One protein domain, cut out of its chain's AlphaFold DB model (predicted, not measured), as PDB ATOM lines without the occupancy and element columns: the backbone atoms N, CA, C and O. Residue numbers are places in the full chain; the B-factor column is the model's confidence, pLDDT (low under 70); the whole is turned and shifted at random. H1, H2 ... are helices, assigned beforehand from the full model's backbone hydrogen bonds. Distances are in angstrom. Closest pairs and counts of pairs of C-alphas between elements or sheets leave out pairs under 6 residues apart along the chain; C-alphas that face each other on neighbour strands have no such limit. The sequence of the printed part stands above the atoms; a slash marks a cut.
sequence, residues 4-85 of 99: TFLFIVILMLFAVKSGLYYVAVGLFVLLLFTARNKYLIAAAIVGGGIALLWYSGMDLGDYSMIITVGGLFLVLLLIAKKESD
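This is residues 4 to 85 of the 99 residues of an uncharacterized protein of Candidatus Micrarchaeota archaeon CG08_land_8_20_14_0_20_59_11 (UniProt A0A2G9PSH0). Four helices stand nearly side by side in an up-and-down bundle, each running against the one before: H1, H2 and H3 make a triangle, and H4, the longest, packs on H3. Residues 58 to 63 stick out at one end. The 82 printed residues, with no named strand, are all helix in class and compact, with a radius of gyration of the C-alphas of 12.3 A and spans of 37 by 27 by 16 A.

H4, residues 63 to 85, touches the hub H3, residues 38 to 55, closest at C-alphas 75 and 43, 4.8 A, at a shallow tilt of 13 degrees, opposite ways. H1, residues 4 to 17, touches H3 at C-alphas 13 and 51, 5.7 A. H2, residues 21 to 34, is apart from H4. In H1 to H4 every O i to N i+4 pair is within hydrogen-bond range.

H4 is 32.0 A long, H3 25.0 A, H1 20.0 A and H2 19.6 A. C-alpha 4 is at (244.979, 200.246, 263.458), C-alpha 85 at (232.742, 212.965, 257.198).

The printed part has no cut and no long link. Residue 85 is under pLDDT 70.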
ATOM      1  N   THR A   4     245.247 201.647 263.123       84.62
ATOM      2  CA  THR A   4     244.979 200.246 263.458       84.62
ATOM      3  C   THR A   4     244.298 199.501 262.308       84.62
ATOM      4  O   THR A   4     244.689 198.389 261.965       84.62
ATOM      5  N   PHE A   5     243.328 200.132 261.641       85.50
ATOM      6  CA  PHE A   5     242.615 199.516 260.520       85.50
ATOM      7  C   PHE A   5     243.530 199.271 259.311       85.50
ATOM      8  O   PHE A   5     243.546 198.178 258.750       85.50
ATOM      9  N   LEU A   6     244.337 200.273 258.942       85.75
ATOM     10  CA  LEU A   6     245.327 200.158 257.869       85.75
ATOM     11  C   LEU A   6     246.359 199.071 258.190       85.75
ATOM     12  O   LEU A   6     246.704 198.265 257.330       85.75
ATOM     13  N   PHE A   7     246.822 199.035 259.437       89.69
ATOM     14  CA  PHE A   7     247.777 198.044 259.908       89.69
ATOM     15  C   PHE A   7     247.236 196.619 259.740       89.69
ATOM     16  O   PHE A   7     247.928 195.767 259.187       89.69
ATOM     17  N   ILE A   8     245.974 196.374 260.109       90.44
ATOM     18  CA  ILE A   8     245.331 195.065 259.922       90.44
ATOM     19  C   ILE A   8     245.208 194.710 258.428       90.44
ATOM     20  O   ILE A   8     245.474 193.566 258.061       90.44
ATOM     21  N   VAL A   9     244.873 195.668 257.549       88.31
ATOM     22  CA  VAL A   9     244.843 195.443 256.087       88.31
ATOM     23  C   VAL A   9     246.220 195.030 255.565       88.31
ATOM     24  O   VAL A   9     246.329 194.065 254.812       88.31
ATOM     25  N   ILE A  10     247.284 195.719 255.983       90.19
ATOM     26  CA  ILE A  10     248.654 195.398 255.569       90.19
ATOM     27  C   ILE A  10     249.049 194.001 256.062       90.19
ATOM     28  O   ILE A  10     249.523 193.190 255.267       90.19
ATOM     29  N   LEU A  11     248.803 193.684 257.339       91.88
ATOM     30  CA  LEU A  11     249.070 192.354 257.897       91.88
ATOM     31  C   LEU A  11     248.318 191.252 257.147       91.88
ATOM     32  O   LEU A  11     248.888 190.195 256.884       91.88
ATOM     33  N   MET A  12     247.065 191.502 256.763       93.31
ATOM     34  CA  MET A  12     246.271 190.564 255.974       93.31
ATOM     35  C   MET A  12     246.914 190.303 254.609       93.31
ATOM     36  O   MET A  12     247.075 189.146 254.228       93.31
ATOM     37  N   LEU A  13     247.333 191.347 253.887       88.31
ATOM     38  CA  LEU A  13     248.004 191.194 252.590       88.31
ATOM     39  C   LEU A  13     249.333 190.435 252.714       88.31
ATOM     40  O   LEU A  13     249.626 189.563 251.895       88.31
ATOM     41  N   PHE A  14     250.114 190.707 253.763       89.88
ATOM     42  CA  PHE A  14     251.332 189.948 254.060       89.88
ATOM     43  C   PHE A  14     251.043 188.479 254.380       89.88
ATOM     44  O   PHE A  14     251.773 187.603 253.911       89.88
ATOM     45  N   ALA A  15     249.985 188.196 255.143       89.81
ATOM     46  CA  ALA A  15     249.576 186.835 255.470       89.81
ATOM     47  C   ALA A  15     249.187 186.050 254.210       89.81
ATOM     48  O   ALA A  15     249.648 184.924 254.043       89.81
ATOM     49  N   VAL A  16     248.430 186.658 253.286       87.31
ATOM     50  CA  VAL A  16     248.108 186.033 251.991       87.31
ATOM     51  C   VAL A  16     249.367 185.772 251.175       87.31
ATOM     52  O   VAL A  16     249.566 184.652 250.715       87.31
ATOM     53  N   LYS A  17     250.252 186.769 251.040       83.56
ATOM     54  CA  LYS A  17     251.512 186.617 250.297       83.56
ATOM     55  C   LYS A  17     252.408 185.518 250.881       83.56
ATOM     56  O   LYS A  17     253.127 184.855 250.143       83.56
ATOM     57  N   SER A  18     252.357 185.322 252.197       86.50
ATOM     58  CA  SER A  18     253.126 184.295 252.911       86.50
ATOM     59  C   SER A  18     252.435 182.923 252.939       86.50
ATOM     60  O   SER A  18     252.934 182.010 253.591       86.50
ATOM     61  N   GLY A  19     251.274 182.765 252.288       84.94
ATOM     62  CA  GLY A  19     250.505 181.515 252.274       84.94
ATOM     63  C   GLY A  19     249.758 181.200 253.579       84.94
ATOM     64  O   GLY A  19     249.197 180.117 253.729       84.94
ATOM     65  N   LEU A  20     249.715 182.133 254.534       90.69
ATOM     66  CA  LEU A  20     249.043 181.981 255.830       90.69
ATOM     67  C   LEU A  20     247.549 182.327 255.713       90.69
ATOM     68  O   LEU A  20     247.053 183.266 256.340       90.69
ATOM     69  N   TYR A  21     246.811 181.565 254.906       86.75
ATOM     70  CA  TYR A  21     245.427 181.896 254.545       86.75
ATOM     71  C   TYR A  21     244.465 181.910 255.737       86.75
ATOM     72  O   TYR A  21     243.607 182.785 255.814       86.75
ATOM     73  N   TYR A  22     244.642 181.017 256.715       89.19
ATOM     74  CA  TYR A  22     243.839 181.025 257.943       89.19
ATOM     75  C   TYR A  22     244.003 182.326 258.737       89.19
ATOM     76  O   TYR A  22     243.026 182.869 259.253       89.19
ATOM     77  N   VAL A  23     245.228 182.860 258.787       90.69
ATOM     78  CA  VAL A  23     245.521 184.141 259.440       90.69
ATOM     79  C   VAL A  23     244.904 185.285 258.641       90.69
ATOM     80  O   VAL A  23     244.246 186.142 259.221       90.69
ATOM     81  N   ALA A  24     245.040 185.273 257.313       89.06
ATOM     82  CA  ALA A  24     244.437 186.283 256.447       89.06
ATOM     83  C   ALA A  24     242.906 186.332 256.578       89.06
ATOM     84  O   ALA A  24     242.343 187.414 256.720       89.06
ATOM     85  N   VAL A  25     242.234 185.176 256.601       90.00
ATOM     86  CA  VAL A  25     240.781 185.090 256.813       90.00
ATOM     87  C   VAL A  25     240.405 185.611 258.200       90.00
ATOM     88  O   VAL A  25     239.466 186.395 258.316       90.00
ATOM     89  N   GLY A  26     241.155 185.245 259.244       91.62
ATOM     90  CA  GLY A  26     240.936 185.771 260.594       91.62
ATOM     91  C   GLY A  26     241.053 187.298 260.658       91.62
ATOM     92  O   GLY A  26     240.183 187.965 261.218       91.62
ATOM     93  N   LEU A  27     242.081 187.864 260.019       91.19
ATOM     94  CA  LEU A  27     242.282 189.313 259.924       91.19
ATOM     95  C   LEU A  27     241.183 189.993 259.098       91.19
ATOM     96  O   LEU A  27     240.731 191.074 259.464       91.19
ATOM     97  N   PHE A  28     240.709 189.355 258.028       91.69
ATOM     98  CA  PHE A  28     239.609 189.868 257.215       91.69
ATOM     99  C   PHE A  28     238.289 189.915 257.993       91.69
ATOM    100  O   PHE A  28     237.599 190.934 257.992       91.69
ATOM    101  N   VAL A  29     237.955 188.846 258.716       91.75
ATOM    102  CA  VAL A  29     236.781 188.819 259.598       91.75
ATOM    103  C   VAL A  29     236.901 189.912 260.662       91.75
ATOM    104  O   VAL A  29     235.956 190.670 260.878       91.75
ATOM    105  N   LEU A  30     238.079 190.065 261.269       90.00
ATOM    106  CA  LEU A  30     238.340 191.117 262.249       90.00
ATOM    107  C   LEU A  30     238.177 192.527 261.649       90.00
ATOM    108  O   LEU A  30     237.584 193.393 262.294       90.00
ATOM    109  N   LEU A  31     238.614 192.757 260.403       88.94
ATOM    110  CA  LEU A  31     238.370 194.009 259.673       88.94
ATOM    111  C   LEU A  31     236.878 194.290 259.507       88.94
ATOM    112  O   LEU A  31     236.449 195.411 259.775       88.94
ATOM    113  N   LEU A  32     236.085 193.290 259.115       88.00
ATOM    114  CA  LEU A  32     234.637 193.441 258.949       88.00
ATOM    115  C   LEU A  32     233.936 193.777 260.270       88.00
ATOM    116  O   LEU A  32     233.107 194.681 260.300       88.00
ATOM    117  N   PHE A  33     234.307 193.120 261.372       87.75
ATOM    118  CA  PHE A  33     233.756 193.435 262.698       87.75
ATOM    119  C   PHE A  33     234.155 194.830 263.197       87.75
ATOM    120  O   PHE A  33     233.383 195.499 263.887       87.75
ATOM    121  N   THR A  34     235.355 195.287 262.845       84.19
ATOM    122  CA  THR A  34     235.871 196.598 263.262       84.19
ATOM    123  C   THR A  34     235.347 197.733 262.367       84.19
ATOM    124  O   THR A  34     235.307 198.899 262.775       84.19
ATOM    125  N   ALA A  35     234.895 197.419 261.150       83.12
ATOM    126  CA  ALA A  35     234.387 198.373 260.175       83.12
ATOM    127  C   ALA A  35     232.989 198.903 260.549       83.12
ATOM    128  O   ALA A  35     231.963 198.450 260.057       83.12
ATOM    129  N   ARG A  36     232.941 199.940 261.391       78.94
ATOM    130  CA  ARG A  36     231.679 200.568 261.843       78.94
ATOM    131  C   ARG A  36     231.055 201.575 260.866       78.94
ATOM    132  O   ARG A  36     230.013 202.146 261.164       78.94
ATOM    133  N   ASN A  37     231.701 201.863 259.736       82.25
ATOM    134  CA  ASN A  37     231.262 202.888 258.781       82.25
ATOM    135  C   ASN A  37     231.335 202.339 257.349       82.25
ATOM    136  O   ASN A  37     232.267 201.602 257.033       82.25
ATOM    137  N   LYS A  38     230.400 202.747 256.476       84.81
ATOM    138  CA  LYS A  38     230.363 202.407 255.042       84.81
ATOM    139  C   LYS A  38     231.718 202.572 254.341       84.81
ATOM    140  O   LYS A  38     232.069 201.746 253.509       84.81
ATOM    141  N   TYR A  39     232.506 203.580 254.719       85.88
ATOM    142  CA  TYR A  39     233.842 203.798 254.154       85.88
ATOM    143  C   TYR A  39     234.868 202.755 254.611       85.88
ATOM    144  O   TYR A  39     235.677 202.303 253.808       85.88
ATOM    145  N   LEU A  40     234.813 202.330 255.878       84.25
ATOM    146  CA  LEU A  40     235.673 201.262 256.396       84.25
ATOM    147  C   LEU A  40     235.257 199.898 255.843       84.25
ATOM    148  O   LEU A  40     236.115 199.076 255.556       84.25
ATOM    149  N   ILE A  41     233.958 199.671 255.639       87.38
ATOM    150  CA  ILE A  41     233.458 198.452 254.992       87.38
ATOM    151  C   ILE A  41     233.939 198.411 253.538       87.38
ATOM    152  O   ILE A  41     234.490 197.404 253.109       87.38
ATOM    153  N   ALA A  42     233.815 199.518 252.799       87.19
ATOM    154  CA  ALA A  42     234.355 199.623 251.446       87.19
ATOM    155  C   ALA A  42     235.875 199.384 251.424       87.19
ATOM    156  O   ALA A  42     236.363 198.635 250.584       87.19
ATOM    157  N   ALA A  43     236.617 199.947 252.381       85.88
ATOM    158  CA  ALA A  43     238.052 199.721 252.511       85.88
ATOM    159  C   ALA A  43     238.396 198.251 252.826       85.88
ATOM    160  O   ALA A  43     239.329 197.707 252.240       85.88
ATOM    161  N   ALA A  44     237.625 197.588 253.694       87.56
ATOM    162  CA  ALA A  44     237.770 196.159 253.965       87.56
ATOM    163  C   ALA A  44     237.521 195.329 252.701       87.56
ATOM    164  O   ALA A  44     238.308 194.438 252.404       87.56
ATOM    165  N   ILE A  45     236.478 195.645 251.926       90.50
ATOM    166  CA  ILE A  45     236.161 194.950 250.670       90.50
ATOM    167  C   ILE A  45     237.279 195.141 249.643       90.50
ATOM    168  O   ILE A  45     237.687 194.170 249.017       90.50
ATOM    169  N   VAL A  46     237.817 196.356 249.495       89.75
ATOM    170  CA  VAL A  46     238.957 196.619 248.599       89.75
ATOM    171  C   VAL A  46     240.183 195.813 249.040       89.75
ATOM    172  O   VAL A  46     240.766 195.100 248.228       89.75
ATOM    173  N   GLY A  47     240.538 195.852 250.329       87.25
ATOM    174  CA  GLY A  47     241.640 195.051 250.873       87.25
ATOM    175  C   GLY A  47     241.434 193.545 250.678       87.25
ATOM    176  O   GLY A  47     242.355 192.841 250.270       87.25
ATOM    177  N   GLY A  48     240.217 193.057 250.922       88.12
ATOM    178  CA  GLY A  48     239.823 191.661 250.729       88.12
ATOM    179  C   GLY A  48     239.837 191.230 249.264       88.12
ATOM    180  O   GLY A  48     240.268 190.125 248.955       88.12
ATOM    181  N   GLY A  49     239.435 192.110 248.346       87.69
ATOM    182  CA  GLY A  49     239.502 191.875 246.904       87.69
ATOM    183  C   GLY A  49     240.943 191.724 246.420       87.69
ATOM    184  O   GLY A  49     241.247 190.791 245.683       87.69
ATOM    185  N   ILE A  50     241.853 192.573 246.904       86.44
ATOM    186  CA  ILE A  50     243.291 192.445 246.623       86.44
ATOM    187  C   ILE A  50     243.816 191.123 247.193       86.44
ATOM    188  O   ILE A  50     244.469 190.366 246.483       86.44
ATOM    189  N   ALA A  51     243.487 190.805 248.449       85.38
ATOM    190  CA  ALA A  51     243.838 189.531 249.076       85.38
ATOM    191  C   ALA A  51     243.340 188.315 248.273       85.38
ATOM    192  O   ALA A  51     244.083 187.356 248.093       85.38
ATOM    193  N   LEU A  52     242.119 188.355 247.738       86.06
ATOM    194  CA  LEU A  52     241.574 187.297 246.883       86.06
ATOM    195  C   LEU A  52     242.326 187.164 245.556       86.06
ATOM    196  O   LEU A  52     242.596 186.042 245.128       86.06
ATOM    197  N   LEU A  53     242.700 188.280 244.925       85.25
ATOM    198  CA  LEU A  53     243.524 188.261 243.711       85.25
ATOM    199  C   LEU A  53     244.872 187.580 243.976       85.25
ATOM    200  O   LEU A  53     245.255 186.679 243.231       85.25
ATOM    201  N   TRP A  54     245.537 187.930 245.080       81.81
ATOM    202  CA  TRP A  54     246.780 187.278 245.503       81.81
ATOM    203  C   TRP A  54     246.589 185.791 245.819       81.81
ATOM    204  O   TRP A  54     247.407 184.973 245.410       81.81
ATOM    205  N   TYR A  55     245.499 185.425 246.499       81.19
ATOM    206  CA  TYR A  55     245.168 184.027 246.796       81.19
ATOM    207  C   TYR A  55     244.945 183.195 245.528       81.19
ATOM    208  O   TYR A  55     245.372 182.047 245.460       81.19
ATOM    209  N   SER A  56     244.296 183.772 244.513       82.75
ATOM    210  CA  SER A  56     244.005 183.072 243.258       82.75
ATOM    211  C   SER A  56     245.253 182.734 242.435       82.75
ATOM    212  O   SER A  56     245.146 182.009 241.449       82.75
ATOM    213  N   GLY A  57     246.427 183.251 242.821       71.38
ATOM    214  CA  GLY A  57     247.671 183.040 242.086       71.38
ATOM    215  C   GLY A  57     247.634 183.636 240.680       71.38
ATOM    216  O   GLY A  57     248.399 183.206 239.822       71.38
ATOM    217  N   MET A  58     246.729 184.592 240.430       75.50
ATOM    218  CA  MET A  58     246.651 185.285 239.152       75.50
ATOM    219  C   MET A  58     247.974 186.008 238.914       75.50
ATOM    220  O   MET A  58     248.332 186.924 239.661       75.50
ATOM    221  N   ASP A  59     248.695 185.588 237.879       73.62
ATOM    222  CA  ASP A  59     249.909 186.272 237.465       73.62
ATOM    223  C   ASP A  59     249.521 187.582 236.776       73.62
ATOM    224  O   ASP A  59     249.128 187.630 235.611       73.62
ATOM    225  N   LEU A  60     249.547 188.651 237.565       71.62
ATOM    226  CA  LEU A  60     249.227 190.001 237.121       71.62
ATOM    227  C   LEU A  60     250.449 190.696 236.495       71.62
ATOM    228  O   LEU A  60     250.332 191.857 236.101       71.62
ATOM    229  N   GLY A  61     251.612 190.030 236.416       79.94
ATOM    230  CA  GLY A  61     252.854 190.607 235.900       79.94
ATOM    231  C   GLY A  61     253.160 191.973 236.525       79.94
ATOM    232  O   GLY A  61     253.065 192.157 237.745       79.94
ATOM    233  N   ASP A  62     253.438 192.966 235.679       80.50
ATOM    234  CA  ASP A  62     253.734 194.348 236.086       80.50
ATOM    235  C   ASP A  62     252.540 195.075 236.736       80.50
ATOM    236  O   ASP A  62     252.712 196.028 237.502       80.50
ATOM    237  N   TYR A  63     251.310 194.605 236.504       80.75
ATOM    238  CA  TYR A  63     250.111 195.193 237.107       80.75
ATOM    239  C   TYR A  63     249.932 194.803 238.577       80.75
ATOM    240  O   TYR A  63     249.199 195.483 239.295       80.75
ATOM    241  N   SER A  64     250.619 193.762 239.062       78.50
ATOM    242  CA  SER A  64     250.555 193.320 240.467       78.50
ATOM    243  C   SER A  64     250.911 194.445 241.449       78.50
ATOM    244  O   SER A  64     250.228 194.651 242.464       78.50
ATOM    245  N   MET A  65     251.943 195.225 241.117       81.44
ATOM    246  CA  MET A  65     252.392 196.369 241.904       81.44
ATOM    247  C   MET A  65     251.360 197.494 241.874       81.44
ATOM    248  O   MET A  65     250.995 198.024 242.923       81.44
ATOM    249  N   ILE A  66     250.842 197.816 240.686       85.94
ATOM    250  CA  ILE A  66     249.850 198.878 240.487       85.94
ATOM    251  C   ILE A  66     248.561 198.561 241.248       85.94
ATOM    252  O   ILE A  66     248.034 199.424 241.944       85.94
ATOM    253  N   ILE A  67     248.076 197.322 241.171       85.50
ATOM    254  CA  ILE A  67     246.849 196.885 241.849       85.50
ATOM    255  C   ILE A  67     247.021 196.942 243.368       85.50
ATOM    256  O   ILE A  67     246.146 197.438 244.074       85.50
ATOM    257  N   THR A  68     248.162 196.480 243.880       84.00
ATOM    258  CA  THR A  68     248.408 196.446 245.328       84.00
ATOM    259  C   THR A  68     248.591 197.849 245.898       84.00
ATOM    260  O   THR A  68     247.942 198.208 246.879       84.00
ATOM    261  N   VAL A  69     249.437 198.670 245.271       85.94
ATOM    262  CA  VAL A  69     249.704 200.042 245.724       85.94
ATOM    263  C   VAL A  69     248.486 200.934 245.496       85.94
ATOM    264  O   VAL A  69     248.079 201.650 246.406       85.94
ATOM    265  N   GLY A  70     247.859 200.860 244.321       88.19
ATOM    266  CA  GLY A  70     246.645 201.613 244.000       88.19
ATOM    267  C   GLY A  70     245.470 201.230 244.896       88.19
ATOM    268  O   GLY A  70     244.736 202.096 245.367       88.19
ATOM    269  N   GLY A  71     245.332 199.944 245.215       86.69
ATOM    270  CA  GLY A  71     244.332 199.449 246.150       86.69
ATOM    271  C   GLY A  71     244.557 199.930 247.587       86.69
ATOM    272  O   GLY A  71     243.621 200.402 248.231       86.69
ATOM    273  N   LEU A  72     245.802 199.900 248.075       86.75
ATOM    274  CA  LEU A  72     246.165 200.477 249.377       86.75
ATOM    275  C   LEU A  72     245.952 201.995 249.420       86.75
ATOM    276  O   LEU A  72     245.490 202.527 250.428       86.75
ATOM    277  N   PHE A  73     246.235 202.693 248.321       89.06
ATOM    278  CA  PHE A  73     245.961 204.120 248.195       89.06
ATOM    279  C   PHE A  73     244.457 204.418 248.265       89.06
ATOM    280  O   PHE A  73     244.036 205.324 248.980       89.06
ATOM    281  N   LEU A  74     243.624 203.606 247.608       87.69
ATOM    282  CA  LEU A  74     242.164 203.669 247.726       87.69
ATOM    283  C   LEU A  74     241.689 203.445 249.168       87.69
ATOM    284  O   LEU A  74     240.844 204.194 249.656       87.69
ATOM    285  N   VAL A  75     242.257 202.460 249.870       86.38
ATOM    286  CA  VAL A  75     241.981 202.216 251.296       86.38
ATOM    287  C   VAL A  75     242.323 203.450 252.136       86.38
ATOM    288  O   VAL A  75     241.503 203.878 252.946       86.38
ATOM    289  N   LEU A  76     243.486 204.068 251.910       86.06
ATOM    290  CA  LEU A  76     243.889 205.307 252.583       86.06
ATOM    291  C   LEU A  76     242.915 206.457 252.311       86.06
ATOM    292  O   LEU A  76     242.501 207.129 253.253       86.06
ATOM    293  N   LEU A  77     242.500 206.660 251.057       86.81
ATOM    294  CA  LEU A  77     241.524 207.692 250.696       86.81
ATOM    295  C   LEU A  77     240.167 207.470 251.372       86.81
ATOM    296  O   LEU A  77     239.546 208.426 251.834       86.81
ATOM    297  N   LEU A  78     239.704 206.222 251.462       85.81
ATOM    298  CA  LEU A  78     238.449 205.885 252.137       85.81
ATOM    299  C   LEU A  78     238.534 206.117 253.652       85.81
ATOM    300  O   LEU A  78     237.578 206.616 254.248       85.81
ATOM    301  N   ILE A  79     239.676 205.808 254.272       83.19
ATOM    302  CA  ILE A  79     239.928 206.112 255.686       83.19
ATOM    303  C   ILE A  79     239.968 207.629 255.903       83.19
ATOM    304  O   ILE A  79     239.298 208.126 256.807       83.19
ATOM    305  N   ALA A  80     240.677 208.375 255.052       83.88
ATOM    306  CA  ALA A  80     240.740 209.833 255.127       83.88
ATOM    307  C   ALA A  80     239.352 210.475 254.958       83.88
ATOM    308  O   ALA A  80     238.975 211.355 255.728       83.88
ATOM    309  N   LYS A  81     238.540 209.977 254.016       82.06
ATOM    310  CA  LYS A  81     237.157 210.431 253.810       82.06
ATOM    311  C   LYS A  81     236.245 210.119 255.000       82.06
ATOM    312  O   LYS A  81     235.369 210.904 255.344       82.06
ATOM    313  N   LYS A  82     236.446 208.979 255.666       79.50
ATOM    314  CA  LYS A  82     235.744 208.673 256.919       79.50
ATOM    315  C   LYS A  82     236.068 209.704 258.002       79.50
ATOM    316  O   LYS A  82     235.166 210.071 258.745       79.50
ATOM    317  N   GLU A  83     237.318 210.148 258.102       72.06
ATOM    318  CA  GLU A  83     237.705 211.193 259.058       72.06
ATOM    319  C   GLU A  83     237.130 212.567 258.690       72.06
ATOM    320  O   GLU A  83     236.721 213.291 259.590       72.06
ATOM    321  N   SER A  84     237.017 212.908 257.400       72.00
ATOM    322  CA  SER A  84     236.395 214.175 256.976       72.00
ATOM    323  C   SER A  84     234.880 214.219 257.191       72.00
ATOM    324  O   SER A  84     234.333 215.282 257.459       72.00
ATOM    325  N   ASP A  85     234.201 213.075 257.060       66.50
ATOM    326  CA  ASP A  85     232.742 212.965 257.198       66.50
ATOM    327  C   ASP A  85     232.280 212.772 258.652       66.50
ATOM    328  O   ASP A  85     231.079 212.803 258.934       66.50
TER     329      ASP A  85